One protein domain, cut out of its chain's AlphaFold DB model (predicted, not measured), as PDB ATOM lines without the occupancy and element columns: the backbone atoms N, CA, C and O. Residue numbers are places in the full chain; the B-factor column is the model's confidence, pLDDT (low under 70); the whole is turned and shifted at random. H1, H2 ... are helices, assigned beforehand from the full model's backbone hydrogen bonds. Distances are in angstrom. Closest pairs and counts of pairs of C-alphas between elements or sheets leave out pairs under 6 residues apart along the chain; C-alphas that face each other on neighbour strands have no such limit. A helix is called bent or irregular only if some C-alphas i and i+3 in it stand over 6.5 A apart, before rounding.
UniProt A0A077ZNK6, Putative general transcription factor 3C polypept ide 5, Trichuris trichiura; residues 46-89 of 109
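AT A GLANCE: This is residues 46 to 89 of the 109 residues of the protein "Putative general transcription factor 3C polypept ide 5" of Trichuris trichiura (UniProt A0A077ZNK6). A helical hairpin: the long helix H2 makes one side, the short helix H1 runs beside its first part in the opposite sense, and a long looping link, residues 54 to 72, makes the other end of the rod. The far part of H2 sticks out past H1, with residues 82 to 89 standing free. The printed part has 44 residues with two named helices, H1 then H2 along the chain, and no named strand; the class is all helix. The whole is loose, with a radius of gyration of the C-alphas of 11.9 A, and the C-alphas span 39 by 19 by 11 A.

HOW THE PARTS SIT: H2, residues 73 to 88, and H1, residues 46 to 53, touch, with 7 pairs of C-alphas within 8 A. Their closest C-alphas are those of Val 47 and Leu 77, 6.1 A apart. Their lines stand at a shallow tilt of 16 degrees. They run opposite ways and form a helical hairpin. Their centres are 12.5 A apart. In H1 and H2 every pair of backbone O of residue i and N of residue i+4 is within hydrogen-bond range.

IN THESE COORDINATES: H2 has 16 residues, Thr 73 to Ser 88, and measures 22.5 A from first to last C-alpha. It begins at C-alpha 73 (11.561, -18.068, -18.184) and ends at C-alpha 88 (12.251, -3.061, -34.941). H1 has 8 residues, Glu 46 to Thr 53, and measures 10.5 A, beginning at C-alpha 46 (14.081, -17.377, -29.979). Neither helix is bent or irregular.

THE WHOLE: The two C-alphas farthest apart are those of Thr 60 and Val 89, at 39.5 A. Without residues 82 to 89, the body of 36 residues spans 28 by 17 by 9 A. The link from H1 to H2, 19 residues, is long. The printed part has no cut. The mean pLDDT of the printed part is 96.0, and no printed residue is under 70.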
ATOM      1  N   GLU A  46      13.465 -17.292 -31.307       97.52
ATOM      2  CA  GLU A  46      14.081 -17.377 -29.979       97.52
ATOM      3  C   GLU A  46      13.035 -17.562 -28.871       97.52
ATOM      4  O   GLU A  46      13.292 -18.223 -27.865       97.52
ATOM      5  N   VAL A  47      11.833 -17.001 -29.052       98.16
ATOM      6  CA  VAL A  47      10.704 -17.218 -28.138       98.16
ATOM      7  C   VAL A  47      10.211 -18.655 -28.247       98.16
ATOM      8  O   VAL A  47      10.067 -19.323 -27.224       98.16
ATOM      9  N   GLN A  48       9.994 -19.151 -29.467       97.40
ATOM     10  CA  GLN A  48       9.502 -20.510 -29.694       97.40
ATOM     11  C   GLN A  48      10.483 -21.564 -29.168       97.40
ATOM     12  O   GLN A  48      10.083 -22.480 -28.445       97.40
ATOM     13  N   GLU A  49      11.778 -21.400 -29.439       98.06
ATOM     14  CA  GLU A  49      12.832 -22.267 -28.909       98.06
ATOM     15  C   GLU A  49      12.858 -22.255 -27.374       98.06
ATOM     16  O   GLU A  49      12.903 -23.314 -26.734       98.06
ATOM     17  N   LEU A  50      12.779 -21.071 -26.759       98.15
ATOM     18  CA  LEU A  50      12.823 -20.952 -25.306       98.15
ATOM     19  C   LEU A  50      11.591 -21.584 -24.644       98.15
ATOM     20  O   LEU A  50      11.736 -22.298 -23.654       98.15
ATOM     21  N   VAL A  51      10.390 -21.386 -25.199       97.53
ATOM     22  CA  VAL A  51       9.161 -22.026 -24.697       97.53
ATOM     23  C   VAL A  51       9.261 -23.550 -24.789       97.53
ATOM     24  O   VAL A  51       8.899 -24.234 -23.833       97.53
ATOM     25  N   MET A  52       9.776 -24.094 -25.897       96.33
ATOM     26  CA  MET A  52       9.925 -25.544 -26.069       96.33
ATOM     27  C   MET A  52      10.950 -26.147 -25.102       96.33
ATOM     28  O   MET A  52      10.686 -27.179 -24.490       96.33
ATOM     29  N   THR A  53      12.103 -25.499 -24.933       97.60
ATOM     30  CA  THR A  53      13.209 -26.018 -24.108       97.60
ATOM     31  C   THR A  53      12.998 -25.831 -22.608       97.60
ATOM     32  O   THR A  53      13.588 -26.564 -21.816       97.60
ATOM     33  N   LYS A  54      12.167 -24.863 -22.198       97.75
ATOM     34  CA  LYS A  54      11.924 -24.515 -20.786       97.75
ATOM     35  C   LYS A  54      10.575 -24.961 -20.247       97.75
ATOM     36  O   LYS A  54      10.210 -24.600 -19.127       97.75
ATOM     37  N   ARG A  55       9.827 -25.745 -21.020       96.73
ATOM     38  CA  ARG A  55       8.571 -26.339 -20.571       96.73
ATOM     39  C   ARG A  55       8.831 -27.437 -19.539       96.73
ATOM     40  O   ARG A  55       9.542 -28.400 -19.804       96.73
ATOM     41  N   VAL A  56       8.183 -27.328 -18.385       96.21
ATOM     42  CA  VAL A  56       8.226 -28.326 -17.311       96.21
ATOM     43  C   VAL A  56       7.124 -29.355 -17.559       96.21
ATOM     44  O   VAL A  56       5.941 -29.069 -17.382       96.21
ATOM     45  N   THR A  57       7.499 -30.552 -18.004       93.66
ATOM     46  CA  THR A  57       6.551 -31.601 -18.425       93.66
ATOM     47  C   THR A  57       6.086 -32.517 -17.294       93.66
ATOM     48  O   THR A  57       5.084 -33.207 -17.449       93.66
ATOM     49  N   ASN A  58       6.784 -32.524 -16.158       94.57
ATOM     50  CA  ASN A  58       6.509 -33.400 -15.013       94.57
ATOM     51  C   ASN A  58       5.656 -32.744 -13.913       94.57
ATOM     52  O   ASN A  58       5.482 -33.329 -12.846       94.57
ATOM     53  N   ARG A  59       5.151 -31.527 -14.137       92.75
ATOM     54  CA  ARG A  59       4.292 -30.833 -13.174       92.75
ATOM     55  C   ARG A  59       2.837 -31.286 -13.355       92.75
ATOM     56  O   ARG A  59       2.409 -31.551 -14.473       92.75
ATOM     57  N   THR A  60       2.078 -31.377 -12.266       96.40
ATOM     58  CA  THR A  60       0.646 -31.735 -12.298       96.40
ATOM     59  C   THR A  60      -0.274 -30.516 -12.352       96.40
ATOM     60  O   THR A  60      -1.407 -30.624 -12.808       96.40
ATOM     61  N   GLU A  61       0.212 -29.353 -11.921       97.00
ATOM     62  CA  GLU A  61      -0.540 -28.097 -11.823       97.00
ATOM     63  C   GLU A  61       0.282 -26.941 -12.400       97.00
ATOM     64  O   GLU A  61       1.502 -27.021 -12.448       97.00
ATOM     65  N   ALA A  62      -0.342 -25.853 -12.842       96.60
ATOM     66  CA  ALA A  62       0.402 -24.683 -13.307       96.60
ATOM     67  C   ALA A  62       0.969 -23.887 -12.116       96.60
ATOM     68  O   ALA A  62       0.275 -23.672 -11.126       96.60
ATOM     69  N   ASP A  63       2.210 -23.403 -12.220       96.98
ATOM     70  CA  ASP A  63       2.748 -22.448 -11.244       96.98
ATOM     71  C   ASP A  63       2.046 -21.090 -11.406       96.98
ATOM     72  O   ASP A  63       1.844 -20.647 -12.543       96.98
ATOM     73  N   PRO A  64       1.685 -20.404 -10.310       96.92
ATOM     74  CA  PRO A  64       0.929 -19.153 -10.373       96.92
ATOM     75  C   PRO A  64       1.661 -18.001 -11.078       96.92
ATOM     76  O   PRO A  64       1.006 -17.063 -11.525       96.92
ATOM     77  N   ASN A  65       2.992 -18.050 -11.193       95.10
ATOM     78  CA  ASN A  65       3.806 -16.979 -11.767       95.10
ATOM     79  C   ASN A  65       4.391 -17.347 -13.136       95.10
ATOM     80  O   ASN A  65       4.472 -16.493 -14.018       95.10
ATOM     81  N   CYS A  66       4.815 -18.602 -13.326       96.19
ATOM     82  CA  CYS A  66       5.451 -19.051 -14.572       96.19
ATOM     83  C   CYS A  66       4.664 -20.113 -15.352       96.19
ATOM     84  O   CYS A  66       5.137 -20.595 -16.384       96.19
ATOM     85  N   GLY A  67       3.461 -20.481 -14.902       96.17
ATOM     86  CA  GLY A  67       2.594 -21.422 -15.602       96.17
ATOM     87  C   GLY A  67       3.248 -22.794 -15.762       96.17
ATOM     88  O   GLY A  67       3.513 -23.482 -14.781       96.17
ATOM     89  N   TRP A  68       3.518 -23.197 -17.003       97.24
ATOM     90  CA  TRP A  68       4.158 -24.479 -17.346       97.24
ATOM     91  C   TRP A  68       5.642 -24.349 -17.701       97.24
ATOM     92  O   TRP A  68       6.227 -25.272 -18.264       97.24
ATOM     93  N   LEU A  69       6.250 -23.202 -17.409       97.67
ATOM     94  CA  LEU A  69       7.653 -22.932 -17.695       97.67
ATOM     95  C   LEU A  69       8.503 -23.023 -16.423       97.67
ATOM     96  O   LEU A  69       8.000 -22.904 -15.303       97.67
ATOM     97  N   GLU A  70       9.811 -23.203 -16.590       97.51
ATOM     98  CA  GLU A  70      10.774 -23.040 -15.498       97.51
ATOM     99  C   GLU A  70      10.688 -21.609 -14.919       97.51
ATOM    100  O   GLU A  70      10.523 -20.648 -15.687       97.51
ATOM    101  N   PRO A  71      10.825 -21.420 -13.591       97.20
ATOM    102  CA  PRO A  71      10.909 -20.090 -12.989       97.20
ATOM    103  C   PRO A  71      11.967 -19.203 -13.667       97.20
ATOM    104  O   PRO A  71      13.057 -19.665 -14.004       97.20
ATOM    105  N   GLY A  72      11.650 -17.924 -13.893       97.60
ATOM    106  CA  GLY A  72      12.530 -16.982 -14.597       97.60
ATOM    107  C   GLY A  72      12.453 -17.036 -16.130       97.60
ATOM    108  O   GLY A  72      13.090 -16.226 -16.804       97.60
ATOM    109  N   THR A  73      11.703 -17.977 -16.718       98.02
ATOM    110  CA  THR A  73      11.561 -18.068 -18.184       98.02
ATOM    111  C   THR A  73      10.681 -16.950 -18.740       98.02
ATOM    112  O   THR A  73      11.003 -16.388 -19.784       98.02
ATOM    113  N   VAL A  74       9.605 -16.576 -18.038       97.69
ATOM    114  CA  VAL A  74       8.690 -15.498 -18.464       97.69
ATOM    115  C   VAL A  74       9.424 -14.154 -18.541       97.69
ATOM    116  O   VAL A  74       9.226 -13.388 -19.482       97.69
ATOM    117  N   GLU A  75      10.333 -13.892 -17.600       97.87
ATOM    118  CA  GLU A  75      11.217 -12.722 -17.588       97.87
ATOM    119  C   GLU A  75      12.081 -12.668 -18.847       97.87
ATOM    120  O   GLU A  75      12.111 -11.647 -19.530       97.87
ATOM    121  N   LYS A  76      12.729 -13.789 -19.183       98.17
ATOM    122  CA  LYS A  76      13.582 -13.904 -20.371       98.17
ATOM    123  C   LYS A  76      12.787 -13.708 -21.661       98.17
ATOM    124  O   LYS A  76      13.241 -12.995 -22.549       98.17
ATOM    125  N   LEU A  77      11.586 -14.282 -21.752       98.28
ATOM    126  CA  LEU A  77      10.682 -14.094 -22.892       98.28
ATOM    127  C   LEU A  77      10.303 -12.619 -23.072       98.28
ATOM    128  O   LEU A  77      10.384 -12.080 -24.177       98.28
ATOM    129  N   ARG A  78       9.955 -11.941 -21.973       97.32
ATOM    130  CA  ARG A  78       9.665 -10.502 -21.965       97.32
ATOM    131  C   ARG A  78      10.863  -9.678 -22.438       97.32
ATOM    132  O   ARG A  78      10.672  -8.717 -23.183       97.32
ATOM    133  N   ASP A  79      12.077 -10.045 -22.044       97.85
ATOM    134  CA  ASP A  79      13.293  -9.353 -22.478       97.85
ATOM    135  C   ASP A  79      13.594  -9.560 -23.969       97.85
ATOM    136  O   ASP A  79      13.991  -8.598 -24.634       97.85
ATOM    137  N   ILE A  80      13.342 -10.754 -24.521       97.91
ATOM    138  CA  ILE A  80      13.466 -11.032 -25.965       97.91
ATOM    139  C   ILE A  80      12.515 -10.131 -26.759       97.91
ATOM    140  O   ILE A  80      12.968  -9.367 -27.613       97.91
ATOM    141  N   VAL A  81      11.218 -10.142 -26.428       96.52
ATOM    142  CA  VAL A  81      10.201  -9.328 -27.121       96.52
ATOM    143  C   VAL A  81      10.504  -7.835 -26.982       96.52
ATOM    144  O   VAL A  81      10.446  -7.089 -27.954       96.52
ATOM    145  N   LYS A  82      10.902  -7.373 -25.792       94.23
ATOM    146  CA  LYS A  82      11.270  -5.967 -25.561       94.23
ATOM    147  C   LYS A  82      12.498  -5.544 -26.366       94.23
ATOM    148  O   LYS A  82      12.563  -4.403 -26.825       94.23
ATOM    149  N   THR A  83      13.486  -6.424 -26.490       95.60
ATOM    150  CA  THR A  83      14.699  -6.167 -27.275       95.60
ATOM    151  C   THR A  83      14.371  -6.104 -28.760       95.60
ATOM    152  O   THR A  83      14.800  -5.165 -29.429       95.60
ATOM    153  N   ASP A  84      13.554  -7.037 -29.256       95.49
ATOM    154  CA  ASP A  84      13.078  -7.018 -30.637       95.49
ATOM    155  C   ASP A  84      12.240  -5.768 -30.937       95.49
ATOM    156  O   ASP A  84      12.500  -5.086 -31.925       95.49
ATOM    157  N   TYR A  85      11.322  -5.385 -30.048       92.21
ATOM    158  CA  TYR A  85      10.515  -4.172 -30.189       92.21
ATOM    159  C   TYR A  85      11.382  -2.915 -30.300       92.21
ATOM    160  O   TYR A  85      11.209  -2.111 -31.211       92.21
ATOM    161  N   LYS A  86      12.363  -2.750 -29.401       91.15
ATOM    162  CA  LYS A  86      13.291  -1.603 -29.429       91.15
ATOM    163  C   LYS A  86      14.130  -1.541 -30.702       91.15
ATOM    164  O   LYS A  86      14.547  -0.457 -31.095       91.15
ATOM    165  N   ARG A  87      14.441  -2.700 -31.283       91.90
ATOM    166  CA  ARG A  87      15.210  -2.817 -32.523       91.90
ATOM    167  C   ARG A  87      14.346  -2.532 -33.751       91.90
ATOM    168  O   ARG A  87      14.833  -1.916 -34.691       91.90
ATOM    169  N   SER A  88      13.112  -3.026 -33.758       87.97
ATOM    170  CA  SER A  88      12.251  -3.061 -34.941       87.97
ATOM    171  C   SER A  88      11.338  -1.844 -35.068       87.97
ATOM    172  O   SER A  88      11.070  -1.409 -36.184       87.97
ATOM    173  N   VAL A  89      10.886  -1.267 -33.955       84.93
ATOM    174  CA  VAL A  89      10.063  -0.055 -33.953       84.93
ATOM    175  C   VAL A  89      10.987   1.154 -33.838       84.93
ATOM    176  O   VAL A  89      11.636   1.321 -32.800       84.93
TER     177      VAL A  89